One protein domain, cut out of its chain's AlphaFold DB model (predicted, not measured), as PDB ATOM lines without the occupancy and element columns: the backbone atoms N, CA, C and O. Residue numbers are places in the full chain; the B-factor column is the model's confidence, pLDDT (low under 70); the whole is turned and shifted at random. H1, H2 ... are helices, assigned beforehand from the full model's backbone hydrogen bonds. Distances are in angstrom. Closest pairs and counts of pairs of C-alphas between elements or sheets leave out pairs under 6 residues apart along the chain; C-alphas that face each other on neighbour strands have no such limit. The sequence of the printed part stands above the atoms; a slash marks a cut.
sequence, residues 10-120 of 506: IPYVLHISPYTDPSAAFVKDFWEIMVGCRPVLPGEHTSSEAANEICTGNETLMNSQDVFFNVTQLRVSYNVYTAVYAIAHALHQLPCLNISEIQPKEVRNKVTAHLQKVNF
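This is residues 10 to 120 of the 506 residues of the protein "G_PROTEIN_RECEP_F3_4 domain-containing protein" of Lates calcarifer (UniProt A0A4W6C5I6). With little regular structure, the domain is a loose head of loops with two short helices, H1 and H2, from which the long helix H3 runs out to make a corner with H4. The printed part has 111 residues, with four named helices in the order H1 to H4 and no named strand; its class is all helix, though these hold 44 residues, under half. It is extended, radius of gyration of the C-alphas 20.7 A, and flat, spanning 55 by 38 by 20 A.

H1, residues 10 to 14, and H2, residues 27 to 35, are apart. H3, residues 75 to 92, touches H4, residues 104 to 115, through residues 86 to 91 and 111 to 115 alone; the closest C-alphas, of Ala 90 and Leu 115, are 4.9 A apart. They run opposite ways at a steep tilt of 65 degrees. In H1, H2, H3 and H4 every O i to N i+4 pair is within hydrogen-bond range.

H1 begins at C-alpha 10 (162.083, 125.229, 108.902). H3 measures 25.5 A and H4 16.3 A from first to last C-alpha; H4 ends at C-alpha 115 (156.137, 130.652, 82.946).

The printed part has no cut. The three links are long, with 39 residues between H2 and H3. Confidence is under 70 in residues 10 to 14, 42 to 52, 62 to 73 and 95 to 103.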
ATOM      1  N   ILE A  10     162.295 126.277 107.880       53.91
ATOM      2  CA  ILE A  10     162.083 125.229 108.902       53.91
ATOM      3  C   ILE A  10     161.858 125.813 110.315       53.91
ATOM      4  O   ILE A  10     160.998 125.281 111.017       53.91
ATOM      5  N   PRO A  11     162.493 126.940 110.726       57.09
ATOM      6  CA  PRO A  11     162.158 127.580 111.999       57.09
ATOM      7  C   PRO A  11     160.677 127.959 112.098       57.09
ATOM      8  O   PRO A  11     160.098 127.861 113.169       57.09
ATOM      9  N   TYR A  12     160.032 128.327 110.981       65.81
ATOM     10  CA  TYR A  12     158.617 128.702 110.977       65.81
ATOM     11  C   TYR A  12     157.721 127.541 111.416       65.81
ATOM     12  O   TYR A  12     156.853 127.747 112.252       65.81
ATOM     13  N   VAL A  13     157.972 126.321 110.922       67.38
ATOM     14  CA  VAL A  13     157.159 125.132 111.249       67.38
ATOM     15  C   VAL A  13     157.250 124.774 112.734       67.38
ATOM     16  O   VAL A  13     156.252 124.385 113.327       67.38
ATOM     17  N   LEU A  14     158.417 124.967 113.356       67.88
ATOM     18  CA  LEU A  14     158.614 124.746 114.795       67.88
ATOM     19  C   LEU A  14     157.921 125.803 115.674       67.88
ATOM     20  O   LEU A  14     157.734 125.573 116.865       67.88
ATOM     21  N   HIS A  15     157.546 126.947 115.097       72.81
ATOM     22  CA  HIS A  15     156.832 128.033 115.773       72.81
ATOM     23  C   HIS A  15     155.327 128.062 115.460       72.81
ATOM     24  O   HIS A  15     154.621 128.941 115.957       72.81
ATOM     25  N   ILE A  16     154.824 127.118 114.653       77.88
ATOM     26  CA  ILE A  16     153.386 126.959 114.424       77.88
ATOM     27  C   ILE A  16     152.749 126.482 115.727       77.88
ATOM     28  O   ILE A  16     153.190 125.494 116.304       77.88
ATOM     29  N   SER A  17     151.704 127.170 116.177       80.50
ATOM     30  CA  SER A  17     150.907 126.760 117.328       80.50
ATOM     31  C   SER A  17     149.439 127.115 117.088       80.50
ATOM     32  O   SER A  17     149.151 128.224 116.628       80.50
ATOM     33  N   PRO A  18     148.492 126.220 117.422       81.62
ATOM     34  CA  PRO A  18     147.064 126.524 117.323       81.62
ATOM     35  C   PRO A  18     146.655 127.694 118.235       81.62
ATOM     36  O   PRO A  18     145.630 128.325 118.002       81.62
ATOM     37  N   TYR A  19     147.465 128.014 119.250       82.50
ATOM     38  CA  TYR A  19     147.219 129.120 120.174       82.50
ATOM     39  C   TYR A  19     147.725 130.474 119.658       82.50
ATOM     40  O   TYR A  19     147.231 131.508 120.104       82.50
ATOM     41  N   THR A  20     148.701 130.492 118.743       82.00
ATOM     42  CA  THR A  20     149.260 131.735 118.181       82.00
ATOM     43  C   THR A  20     148.532 132.181 116.919       82.00
ATOM     44  O   THR A  20     148.335 133.380 116.733       82.00
ATOM     45  N   ASP A  21     148.098 131.235 116.083       77.38
ATOM     46  CA  ASP A  21     147.272 131.505 114.904       77.38
ATOM     47  C   ASP A  21     146.074 130.539 114.845       77.38
ATOM     48  O   ASP A  21     146.098 129.540 114.123       77.38
ATOM     49  N   PRO A  22     144.999 130.824 115.602       74.56
ATOM     50  CA  PRO A  22     143.812 129.971 115.650       74.56
ATOM     51  C   PRO A  22     143.013 129.970 114.338       74.56
ATOM     52  O   PRO A  22     142.116 129.146 114.165       74.56
ATOM     53  N   SER A  23     143.310 130.897 113.421       77.38
ATOM     54  CA  SER A  23     142.641 131.022 112.123       77.38
ATOM     55  C   SER A  23     143.340 130.250 111.002       77.38
ATOM     56  O   SER A  23     142.761 130.061 109.929       77.38
ATOM     57  N   ALA A  24     144.571 129.791 111.241       80.69
ATOM     58  CA  ALA A  24     145.340 129.050 110.261       80.69
ATOM     59  C   ALA A  24     144.697 127.689 109.965       80.69
ATOM     60  O   ALA A  24     144.515 126.837 110.840       80.69
ATOM     61  N   ALA A  25     144.383 127.468 108.688       78.75
ATOM     62  CA  ALA A  25     143.830 126.207 108.218       78.75
ATOM     63  C   ALA A  25     144.790 125.040 108.512       78.75
ATOM     64  O   ALA A  25     146.004 125.173 108.357       78.75
ATOM     65  N   PHE A  26     144.232 123.890 108.901       81.94
ATOM     66  CA  PHE A  26     144.940 122.632 109.180       81.94
ATOM     67  C   PHE A  26     145.917 122.646 110.368       81.94
ATOM     68  O   PHE A  26     146.418 121.585 110.727       81.94
ATOM     69  N   VAL A  27     146.177 123.787 111.020       83.88
ATOM     70  CA  VAL A  27     147.101 123.857 112.172       83.88
ATOM     71  C   VAL A  27     146.563 123.083 113.377       83.88
ATOM     72  O   VAL A  27     147.332 122.393 114.041       83.88
ATOM     73  N   LYS A  28     145.248 123.145 113.627       80.75
ATOM     74  CA  LYS A  28     144.581 122.364 114.682       80.75
ATOM     75  C   LYS A  28     144.735 120.858 114.445       80.75
ATOM     76  O   LYS A  28     145.255 120.165 115.312       80.75
ATOM     77  N   ASP A  29     144.372 120.393 113.250       82.50
ATOM     78  CA  ASP A  29     144.451 118.976 112.866       82.50
ATOM     79  C   ASP A  29     145.901 118.466 112.870       82.50
ATOM     80  O   ASP A  29     146.190 117.371 113.345       82.50
ATOM     81  N   PHE A  30     146.844 119.279 112.378       81.50
ATOM     82  CA  PHE A  30     148.273 118.970 112.410       81.50
ATOM     83  C   PHE A  30     148.783 118.814 113.845       81.50
ATOM     84  O   PHE A  30     149.499 117.859 114.140       81.50
ATOM     85  N   TRP A  31     148.404 119.725 114.745       81.19
ATOM     86  CA  TRP A  31     148.807 119.659 116.148       81.19
ATOM     87  C   TRP A  31     148.245 118.416 116.843       81.19
ATOM     88  O   TRP A  31     148.979 117.731 117.554       81.19
ATOM     89  N   GLU A  32     146.981 118.075 116.571       82.50
ATOM     90  CA  GLU A  32     146.337 116.855 117.074       82.50
ATOM     91  C   GLU A  32     147.081 115.584 116.659       82.50
ATOM     92  O   GLU A  32     147.312 114.708 117.488       82.50
ATOM     93  N   ILE A  33     147.507 115.502 115.398       80.31
ATOM     94  CA  ILE A  33     148.224 114.337 114.865       80.31
ATOM     95  C   ILE A  33     149.654 114.258 115.412       80.31
ATOM     96  O   ILE A  33     150.101 113.182 115.800       80.31
ATOM     97  N   MET A  34     150.377 115.380 115.431       77.25
ATOM     98  CA  MET A  34     151.812 115.389 115.738       77.25
ATOM     99  C   MET A  34     152.117 115.358 117.235       77.25
ATOM    100  O   MET A  34     153.141 114.809 117.639       77.25
ATOM    101  N   VAL A  35     151.263 115.974 118.056       80.12
ATOM    102  CA  VAL A  35     151.438 116.046 119.515       80.12
ATOM    103  C   VAL A  35     150.579 115.000 120.231       80.12
ATOM    104  O   VAL A  35     150.915 114.589 121.338       80.12
ATOM    105  N   GLY A  36     149.503 114.520 119.596       78.00
ATOM    106  CA  GLY A  36     148.623 113.487 120.150       78.00
ATOM    107  C   GLY A  36     147.558 114.013 121.115       78.00
ATOM    108  O   GLY A  36     146.906 113.216 121.786       78.00
ATOM    109  N   CYS A  37     147.364 115.334 121.190       81.94
ATOM    110  CA  CYS A  37     146.385 115.978 122.065       81.94
ATOM    111  C   CYS A  37     145.516 116.992 121.308       81.94
ATOM    112  O   CYS A  37     145.956 117.600 120.332       81.94
ATOM    113  N   ARG A  38     144.283 117.219 121.780       83.12
ATOM    114  CA  ARG A  38     143.362 118.216 121.213       83.12
ATOM    115  C   ARG A  38     143.602 119.608 121.806       83.12
ATOM    116  O   ARG A  38     143.408 119.777 123.015       83.12
ATOM    117  N   PRO A  39     143.968 120.622 120.997       81.69
ATOM    118  CA  PRO A  39     144.100 121.988 121.480       81.69
ATOM    119  C   PRO A  39     142.715 122.627 121.654       81.69
ATOM    120  O   PRO A  39     141.827 122.479 120.808       81.69
ATOM    121  N   VAL A  40     142.532 123.350 122.759       79.00
ATOM    122  CA  VAL A  40     141.280 124.049 123.089       79.00
ATOM    123  C   VAL A  40     141.473 125.540 122.842       79.00
ATOM    124  O   VAL A  40     142.275 126.188 123.512       79.00
ATOM    125  N   LEU A  41     140.753 126.086 121.862       74.94
ATOM    126  CA  LEU A  41     140.882 127.491 121.478       74.94
ATOM    127  C   LEU A  41     140.065 128.414 122.405       74.94
ATOM    128  O   LEU A  41     139.076 127.974 123.000       74.94
ATOM    129  N   PRO A  42     140.428 129.708 122.523       65.31
ATOM    130  CA  PRO A  42     139.682 130.660 123.341       65.31
ATOM    131  C   PRO A  42     138.218 130.761 122.875       65.31
ATOM    132  O   PRO A  42     137.948 131.222 121.768       65.31
ATOM    133  N   GLY A  43     137.276 130.330 123.722       65.62
ATOM    134  CA  GLY A  43     135.835 130.324 123.429       65.62
ATOM    135  C   GLY A  43     135.237 128.961 123.041       65.62
ATOM    136  O   GLY A  43     134.033 128.884 122.804       65.62
ATOM    137  N   GLU A  44     136.030 127.886 123.000       68.75
ATOM    138  CA  GLU A  44     135.556 126.518 122.740       68.75
ATOM    139  C   GLU A  44     135.251 125.801 124.078       68.75
ATOM    140  O   GLU A  44     136.125 125.670 124.934       68.75
ATOM    141  N   HIS A  45     134.010 125.347 124.292       60.09
ATOM    142  CA  HIS A  45     133.634 124.587 125.493       60.09
ATOM    143  C   HIS A  45     133.929 123.092 125.307       60.09
ATOM    144  O   HIS A  45     133.457 122.465 124.357       60.09
ATOM    145  N   THR A  46     134.688 122.507 126.233       59.66
ATOM    146  CA  THR A  46     135.019 121.080 126.252       59.66
ATOM    147  C   THR A  46     133.799 120.246 126.650       59.66
ATOM    148  O   THR A  46     133.301 120.340 127.769       59.66
ATOM    149  N   SER A  47     133.308 119.406 125.736       55.81
ATOM    150  CA  SER A  47     132.399 118.306 126.079       55.81
ATOM    151  C   SER A  47     133.230 117.103 126.524       55.81
ATOM    152  O   SER A  47     134.214 116.733 125.886       55.81
ATOM    153  N   SER A  48     132.855 116.508 127.653       53.34
ATOM    154  CA  SER A  48     133.595 115.479 128.396       53.34
ATOM    155  C   SER A  48     133.593 114.076 127.758       53.34
ATOM    156  O   SER A  48     133.735 113.089 128.471       53.34
ATOM    157  N   GLU A  49     133.434 113.963 126.436       54.66
ATOM    158  CA  GLU A  49     133.295 112.676 125.727       54.66
ATOM    159  C   GLU A  49     134.184 112.555 124.471       54.66
ATOM    160  O   GLU A  49     133.861 111.828 123.534       54.66
ATOM    161  N   ALA A  50     135.329 113.239 124.426       53.38
ATOM    162  CA  ALA A  50     136.347 112.984 123.405       53.38
ATOM    163  C   ALA A  50     137.479 112.128 123.996       53.38
ATOM    164  O   ALA A  50     138.111 112.521 124.970       53.38
ATOM    165  N   ALA A  51     137.747 110.968 123.391       54.91
ATOM    166  CA  ALA A  51     138.736 109.978 123.837       54.91
ATOM    167  C   ALA A  51     140.216 110.414 123.706       54.91
ATOM    168  O   ALA A  51     141.106 109.606 123.958       54.91
ATOM    169  N   ASN A  52     140.483 111.666 123.320       62.84
ATOM    170  CA  ASN A  52     141.831 112.192 123.106       62.84
ATOM    171  C   ASN A  52     142.219 113.132 124.256       62.84
ATOM    172  O   ASN A  52     141.403 113.950 124.686       62.84
ATOM    173  N   GLU A  53     143.463 113.037 124.734       77.50
ATOM    174  CA  GLU A  53     143.996 113.916 125.782       77.50
ATOM    175  C   GLU A  53     143.912 115.397 125.362       77.50
ATOM    176  O   GLU A  53     144.116 115.746 124.198       77.50
ATOM    177  N   ILE A  54     143.579 116.285 126.302       81.75
ATOM    178  CA  ILE A  54     143.493 117.734 126.060       81.75
ATOM    179  C   ILE A  54     144.891 118.340 126.208       81.75
ATOM    180  O   ILE A  54     145.572 118.076 127.197       81.75
ATOM    181  N   CYS A  55     145.302 119.181 125.257       81.75
ATOM    182  CA  CYS A  55     146.589 119.866 125.344       81.75
ATOM    183  C   CYS A  55     146.603 120.902 126.483       81.75
ATOM    184  O   CYS A  55     145.656 121.668 126.665       81.75
ATOM    185  N   THR A  56     147.717 120.975 127.203       77.62
ATOM    186  CA  THR A  56     147.989 121.903 128.310       77.62
ATOM    187  C   THR A  56     148.470 123.282 127.853       77.62
ATOM    188  O   THR A  56     148.423 124.232 128.631       77.62
ATOM    189  N   GLY A  57     148.933 123.406 126.605       75.44
ATOM    190  CA  GLY A  57     149.476 124.640 126.031       75.44
ATOM    191  C   GLY A  57     150.990 124.801 126.199       75.44
ATOM    192  O   GLY A  57     151.564 125.718 125.616       75.44
ATOM    193  N   ASN A  58     151.644 123.902 126.944       75.38
ATOM    194  CA  ASN A  58     153.101 123.869 127.121       75.38
ATOM    195  C   ASN A  58     153.797 122.842 126.209       75.38
ATOM    196  O   ASN A  58     155.014 122.659 126.298       75.38
ATOM    197  N   GLU A  59     153.049 122.143 125.354       78.38
ATOM    198  CA  GLU A  59     153.610 121.164 124.431       78.38
ATOM    199  C   GLU A  59     154.466 121.836 123.353       78.38
ATOM    200  O   GLU A  59     154.177 122.934 122.876       78.38
ATOM    201  N   THR A  60     155.528 121.151 122.936       73.56
ATOM    202  CA  THR A  60     156.425 121.627 121.880       73.56
ATOM    203  C   THR A  60     156.633 120.540 120.836       73.56
ATOM    204  O   THR A  60     156.728 119.357 121.157       73.56
ATOM    205  N   LEU A  61     156.759 120.945 119.571       71.00
ATOM    206  CA  LEU A  61     156.986 120.026 118.449       71.00
ATOM    207  C   LEU A  61     158.392 119.388 118.466       71.00
ATOM    208  O   LEU A  61     158.614 118.371 117.810       71.00
ATOM    209  N   MET A  62     159.335 119.952 119.234       58.59
ATOM    210  CA  MET A  62     160.755 119.562 119.245       58.59
ATOM    211  C   MET A  62     161.044 118.149 119.775       58.59
ATOM    212  O   MET A  62     162.103 117.611 119.465       58.59
ATOM    213  N   ASN A  63     160.135 117.538 120.540       56.09
ATOM    214  CA  ASN A  63     160.352 116.208 121.126       56.09
ATOM    215  C   ASN A  63     159.807 115.045 120.283       56.09
ATOM    216  O   ASN A  63     159.965 113.888 120.671       56.09
ATOM    217  N   SER A  64     159.183 115.315 119.135       57.72
ATOM    218  CA  SER A  64     158.676 114.251 118.268       57.72
ATOM    219  C   SER A  64     159.806 113.707 117.378       57.72
ATOM    220  O   SER A  64     160.344 114.405 116.524       57.72
ATOM    221  N   GLN A  65     160.180 112.433 117.556       55.62
ATOM    222  CA  GLN A  65     161.096 111.699 116.657       55.62
ATOM    223  C   GLN A  65     160.438 111.351 115.305       55.62
ATOM    224  O   GLN A  65     160.817 110.384 114.642       55.62
ATOM    225  N   ASP A  66     159.416 112.107 114.913       63.31
ATOM    226  CA  ASP A  66     158.605 111.804 113.749       63.31
ATOM    227  C   ASP A  66     159.404 112.028 112.459       63.31
ATOM    228  O   ASP A  66     160.179 112.979 112.316       63.31
ATOM    229  N   VAL A  67     159.182 111.144 111.486       58.91
ATOM    230  CA  VAL A  67     159.761 111.213 110.143       58.91
ATOM    231  C   VAL A  67     159.428 112.549 109.468       58.91
ATOM    232  O   VAL A  67     160.220 113.026 108.655       58.91
ATOM    233  N   PHE A  68     158.317 113.195 109.834       61.03
ATOM    234  CA  PHE A  68     157.931 114.515 109.335       61.03
ATOM    235  C   PHE A  68     158.983 115.607 109.604       61.03
ATOM    236  O   PHE A  68     159.236 116.449 108.742       61.03
ATOM    237  N   PHE A  69     159.644 115.581 110.767       60.19
ATOM    238  CA  PHE A  69     160.697 116.542 111.123       60.19
ATOM    239  C   PHE A  69     162.088 116.114 110.639       60.19
ATOM    240  O   PHE A  69     163.081 116.808 110.878       60.19
ATOM    241  N   ASN A  70     162.186 114.991 109.922       59.84
ATOM    242  CA  ASN A  70     163.445 114.507 109.387       59.84
ATOM    243  C   ASN A  70     163.893 115.344 108.174       59.84
ATOM    244  O   ASN A  70     163.541 115.094 107.021       59.84
ATOM    245  N   VAL A  71     164.756 116.323 108.443       60.06
ATOM    246  CA  VAL A  71     165.327 117.248 107.448       60.06
ATOM    247  C   VAL A  71     166.318 116.599 106.472       60.06
ATOM    248  O   VAL A  71     166.861 117.281 105.604       60.06
ATOM    249  N   THR A  72     166.566 115.289 106.572       59.75
ATOM    250  CA  THR A  72     167.485 114.588 105.659       59.75
ATOM    251  C   THR A  72     166.905 114.365 104.256       59.75
ATOM    252  O   THR A  72     167.678 114.143 103.326       59.75
ATOM    253  N   GLN A  73     165.580 114.462 104.054       63.22
ATOM    254  CA  GLN A  73     164.927 114.217 102.752       63.22
ATOM    255  C   GLN A  73     163.965 115.338 102.312       63.22
ATOM    256  O   GLN A  73     162.797 115.109 102.016       63.22
ATOM    257  N   LEU A  74     164.462 116.569 102.177       72.50
ATOM    258  CA  LEU A  74     163.647 117.743 101.803       72.50
ATOM    259  C   LEU A  74     163.413 117.922 100.288       72.50
ATOM    260  O   LEU A  74     163.053 119.010  99.843       72.50
ATOM    261  N   ARG A  75     163.599 116.875  99.475       76.00
ATOM    262  CA  ARG A  75     163.548 116.967  97.999       76.00
ATOM    263  C   ARG A  75     162.190 117.440  97.483       76.00
ATOM    264  O   ARG A  75     162.123 118.316  96.627       76.00
ATOM    265  N   VAL A  76     161.106 116.887  98.028       78.25
ATOM    266  CA  VAL A  76     159.738 117.267  97.641       78.25
ATOM    267  C   VAL A  76     159.448 118.705  98.065       78.25
ATOM    268  O   VAL A  76     159.007 119.505  97.246       78.25
ATOM    269  N   SER A  77     159.772 119.062  99.309       80.75
ATOM    270  CA  SER A  77     159.584 120.419  99.837       80.75
ATOM    271  C   SER A  77     160.373 121.465  99.046       80.75
ATOM    272  O   SER A  77     159.867 122.553  98.782       80.75
ATOM    273  N   TYR A  78     161.589 121.126  98.613       81.00
ATOM    274  CA  TYR A  78     162.401 121.968  97.742       81.00
ATOM    275  C   TYR A  78     161.767 122.153  96.356       81.00
ATOM    276  O   TYR A  78     161.686 123.279  95.874       81.00
ATOM    277  N   ASN A  79     161.235 121.088  95.748       84.88
ATOM    278  CA  ASN A  79     160.525 121.190  94.469       84.88
ATOM    279  C   ASN A  79     159.244 122.034  94.573       84.88
ATOM    280  O   ASN A  79     158.908 122.774  93.652       84.88
ATOM    281  N   VAL A  80     158.534 121.971  95.705       87.31
ATOM    282  CA  VAL A  80     157.390 122.859  95.972       87.31
ATOM    283  C   VAL A  80     157.856 124.310  96.091       87.31
ATOM    284  O   VAL A  80     157.256 125.198  95.489       87.31
ATOM    285  N   TYR A  81     158.953 124.558  96.814       86.19
ATOM    286  CA  TYR A  81     159.559 125.885  96.919       86.19
ATOM    287  C   TYR A  81     159.917 126.454  95.537       86.19
ATOM    288  O   TYR A  81     159.497 127.564  95.209       86.19
ATOM    289  N   THR A  82     160.627 125.700  94.695       87.75
ATOM    290  CA  THR A  82     161.014 126.173  93.357       87.75
ATOM    291  C   THR A  82     159.802 126.401  92.458       87.75
ATOM    292  O   THR A  82     159.773 127.403  91.743       87.75
ATOM    293  N   ALA A  83     158.765 125.559  92.541       89.31
ATOM    294  CA  ALA A  83     157.523 125.739  91.791       89.31
ATOM    295  C   ALA A  83     156.785 127.035  92.171       89.31
ATOM    296  O   ALA A  83     156.386 127.802  91.293       89.31
ATOM    297  N   VAL A  84     156.639 127.319  93.471       91.25
ATOM    298  CA  VAL A  84     155.991 128.552  93.953       91.25
ATOM    299  C   VAL A  84     156.762 129.787  93.489       91.25
ATOM    300  O   VAL A  84     156.159 130.741  92.997       91.25
ATOM    301  N   TYR A  85     158.093 129.762  93.586       89.88
ATOM    302  CA  TYR A  85     158.924 130.871  93.121       89.88
ATOM    303  C   TYR A  85     158.887 131.032  91.600       89.88
ATOM    304  O   TYR A  85     158.821 132.161  91.125       89.88
ATOM    305  N   ALA A  86     158.846 129.947  90.825       91.00
ATOM    306  CA  ALA A  86     158.700 130.031  89.373       91.00
ATOM    307  C   ALA A  86     157.393 130.734  88.970       91.00
ATOM    308  O   ALA A  86     157.404 131.611  88.106       91.00
ATOM    309  N   ILE A  87     156.282 130.424  89.650       90.25
ATOM    310  CA  ILE A  87     155.001 131.117  89.448       90.25
ATOM    311  C   ILE A  87     155.107 132.590  89.862       90.25
ATOM    312  O   ILE A  87     154.658 133.464  89.123       90.25
ATOM    313  N   ALA A  88     155.726 132.883  91.010       89.88
ATOM    314  CA  ALA A  88     155.916 134.255  91.476       89.88
ATOM    315  C   ALA A  88     156.748 135.089  90.485       89.88
ATOM    316  O   ALA A  88     156.369 136.214  90.164       89.88
ATOM    317  N   HIS A  89     157.830 134.526  89.940       89.56
ATOM    318  CA  HIS A  89     158.640 135.163  88.901       89.56
ATOM    319  C   HIS A  89     157.855 135.363  87.598       89.56
ATOM    320  O   HIS A  89     157.954 136.431  86.996       89.56
ATOM    321  N   ALA A  90     157.036 134.391  87.185       88.19
ATOM    322  CA  ALA A  90     156.171 134.534  86.013       88.19
ATOM    323  C   ALA A  90     155.134 135.658  86.188       88.19
ATOM    324  O   ALA A  90     154.910 136.434  85.263       88.19
ATOM    325  N   LEU A  91     154.532 135.777  87.378       85.81
ATOM    326  CA  LEU A  91     153.598 136.855  87.714       85.81
ATOM    327  C   LEU A  91     154.294 138.216  87.794       85.81
ATOM    328  O   LEU A  91     153.742 139.204  87.325       85.81
ATOM    329  N   HIS A  92     155.506 138.271  88.347       85.88
ATOM    330  CA  HIS A  92     156.280 139.507  88.469       85.88
ATOM    331  C   HIS A  92     156.679 140.098  87.109       85.88
ATOM    332  O   HIS A  92     156.806 141.310  86.973       85.88
ATOM    333  N   GLN A  93     156.859 139.251  86.091       80.00
ATOM    334  CA  GLN A  93     157.148 139.690  84.722       80.00
ATOM    335  C   GLN A  93     155.921 140.216  83.967       80.00
ATOM    336  O   GLN A  93     156.073 140.759  82.870       80.00
ATOM    337  N   LEU A  94     154.711 140.071  84.520       77.75
ATOM    338  CA  LEU A  94     153.534 140.696  83.940       77.75
ATOM    339  C   LEU A  94     153.576 142.206  84.225       77.75
ATOM    340  O   LEU A  94     153.784 142.600  85.373       77.75
ATOM    341  N   PRO A  95     153.337 143.073  83.224       69.44
ATOM    342  CA  PRO A  95     153.110 144.490  83.493       69.44
ATOM    343  C   PRO A  95     151.926 144.629  84.460       69.44
ATOM    344  O   PRO A  95     151.003 143.818  84.385       69.44
ATOM    345  N   CYS A  96     151.939 145.626  85.355       62.56
ATOM    346  CA  CYS A  96     150.838 145.890  86.288       62.56
ATOM    347  C   CYS A  96     149.507 145.988  85.522       62.56
ATOM    348  O   CYS A  96     149.189 147.021  84.936       62.56
ATOM    349  N   LEU A  97     148.751 144.890  85.479       61.00
ATOM    350  CA  LEU A  97     147.449 144.836  84.833       61.00
ATOM    351  C   LEU A  97     146.457 145.553  85.749       61.00
ATOM    352  O   LEU A  97     146.386 145.243  86.939       61.00
ATOM    353  N   ASN A  98     145.676 146.492  85.207       58.78
ATOM    354  CA  ASN A  98     144.544 147.063  85.933       58.78
ATOM    355  C   ASN A  98     143.562 145.932  86.264       58.78
ATOM    356  O   ASN A  98     142.903 145.383  85.383       58.78
ATOM    357  N   ILE A  99     143.493 145.581  87.550       60.78
ATOM    358  CA  ILE A  99     142.760 144.426  88.098       60.78
ATOM    359  C   ILE A  99     141.251 144.498  87.779       60.78
ATOM    360  O   ILE A  99     140.559 143.485  87.803       60.78
ATOM    361  N   SER A 100     140.752 145.680  87.415       60.00
ATOM    362  CA  SER A 100     139.349 145.963  87.115       60.00
ATOM    363  C   SER A 100     138.846 145.495  85.738       60.00
ATOM    364  O   SER A 100     137.635 145.459  85.557       60.00
ATOM    365  N   GLU A 101     139.708 145.112  84.781       58.53
ATOM    366  CA  GLU A 101     139.289 144.750  83.400       58.53
ATOM    367  C   GLU A 101     139.797 143.376  82.915       58.53
ATOM    368  O   GLU A 101     139.862 143.087  81.719       58.53
ATOM    369  N   ILE A 102     140.177 142.486  83.831       62.78
ATOM    370  CA  ILE A 102     140.851 141.239  83.466       62.78
ATOM    371  C   ILE A 102     139.858 140.112  83.149       62.78
ATOM    372  O   ILE A 102     139.149 139.617  84.024       62.78
ATOM    373  N   GLN A 103     139.906 139.596  81.917       68.38
ATOM    374  CA  GLN A 103     139.320 138.300  81.564       68.38
ATOM    375  C   GLN A 103     140.216 137.149  82.084       68.38
ATOM    376  O   GLN A 103     141.380 137.055  81.678       68.38
ATOM    377  N   PRO A 104     139.709 136.206  82.912       72.12
ATOM    378  CA  PRO A 104     140.516 135.131  83.516       72.12
ATOM    379  C   PRO A 104     141.287 134.255  82.513       72.12
ATOM    380  O   PRO A 104     142.358 133.726  82.815       72.12
ATOM    381  N   LYS A 105     140.753 134.101  81.294       74.12
ATOM    382  CA  LYS A 105     141.378 133.323  80.213       74.12
ATOM    383  C   LYS A 105     142.617 134.014  79.637       74.12
ATOM    384  O   LYS A 105     143.579 133.342  79.273       74.12
ATOM    385  N   GLU A 106     142.606 135.340  79.577       71.56
ATOM    386  CA  GLU A 106     143.711 136.119  79.023       71.56
ATOM    387  C   GLU A 106     144.901 136.158  79.986       71.56
ATOM    388  O   GLU A 106     146.042 135.957  79.568       71.56
ATOM    389  N   VAL A 107     144.633 136.306  81.289       76.25
ATOM    390  CA  VAL A 107     145.676 136.199  82.318       76.25
ATOM    391  C   VAL A 107     146.271 134.805  82.372       76.25
ATOM    392  O   VAL A 107     147.490 134.693  82.429       76.25
ATOM    393  N   ARG A 108     145.463 133.744  82.250       78.44
ATOM    394  CA  ARG A 108     145.994 132.377  82.162       78.44
ATOM    395  C   ARG A 108     147.011 132.244  81.027       78.44
ATOM    396  O   ARG A 108     148.124 131.796  81.268       78.44
ATOM    397  N   ASN A 109     146.652 132.666  79.815       80.50
ATOM    398  CA  ASN A 109     147.527 132.538  78.647       80.50
ATOM    399  C   ASN A 109     148.817 133.356  78.799       80.50
ATOM    400  O   ASN A 109     149.895 132.867  78.461       80.50
ATOM    401  N   LYS A 110     148.719 134.578  79.341       80.50
ATOM    402  CA  LYS A 110     149.880 135.432  79.623       80.50
ATOM    403  C   LYS A 110     150.793 134.792  80.672       80.50
ATOM    404  O   LYS A 110     151.985 134.648  80.420       80.50
ATOM    405  N   VAL A 111     150.243 134.320  81.792       83.38
ATOM    406  CA  VAL A 111     151.005 133.616  82.839       83.38
ATOM    407  C   VAL A 111     151.700 132.383  82.271       83.38
ATOM    408  O   VAL A 111     152.887 132.208  82.511       83.38
ATOM    409  N   THR A 112     151.012 131.556  81.478       85.06
ATOM    410  CA  THR A 112     151.620 130.368  80.856       85.06
ATOM    411  C   THR A 112     152.779 130.738  79.925       85.06
ATOM    412  O   THR A 112     153.828 130.101  79.986       85.06
ATOM    413  N   ALA A 113     152.632 131.789  79.113       84.44
ATOM    414  CA  ALA A 113     153.684 132.246  78.206       84.44
ATOM    415  C   ALA A 113     154.921 132.793  78.943       84.44
ATOM    416  O   ALA A 113     156.046 132.599  78.482       84.44
ATOM    417  N   HIS A 114     154.724 133.463  80.082       87.25
ATOM    418  CA  HIS A 114     155.825 133.922  80.930       87.25
ATOM    419  C   HIS A 114     156.458 132.774  81.715       87.25
ATOM    420  O   HIS A 114     157.680 132.714  81.794       87.25
ATOM    421  N   LEU A 115     155.658 131.822  82.210       88.62
ATOM    422  CA  LEU A 115     156.137 130.652  82.946       88.62
ATOM    423  C   LEU A 115     157.110 129.809  82.109       88.62
ATOM    424  O   LEU A 115     158.153 129.414  82.614       88.62
ATOM    425  N   GLN A 116     156.827 129.622  80.815       86.06
ATOM    426  CA  GLN A 116     157.723 128.929  79.875       86.06
ATOM    427  C   GLN A 116     159.084 129.619  79.678       86.06
ATOM    428  O   GLN A 116     160.017 128.998  79.187       86.06
ATOM    429  N   LYS A 117     159.204 130.904  80.033       87.12
ATOM    430  CA  LYS A 117     160.418 131.719  79.847       87.12
ATOM    431  C   LYS A 117     161.096 132.087  81.166       87.12
ATOM    432  O   LYS A 117     162.029 132.889  81.169       87.12
ATOM    433  N   VAL A 118     160.616 131.546  82.285       89.69
ATOM    434  CA  VAL A 118     161.209 131.794  83.598       89.69
ATOM    435  C   VAL A 118     162.639 131.263  83.612       89.69
ATOM    436  O   VAL A 118     162.899 130.128  83.222       89.69
ATOM    437  N   ASN A 119     163.561 132.109  84.062       89.81
ATOM    438  CA  ASN A 119     164.963 131.780  84.264       89.81
ATOM    439  C   ASN A 119     165.476 132.642  85.422       89.81
ATOM    440  O   ASN A 119     165.565 133.865  85.286       89.81
ATOM    441  N   PHE A 120     165.719 132.032  86.580       88.50
ATOM    442  CA  PHE A 120     166.212 132.736  87.762       88.50
ATOM    443  C   PHE A 120     167.118 131.842  88.600       88.50
ATOM    444  O   PHE A 120     166.900 130.636  88.721       88.50
TER     445      PHE A 120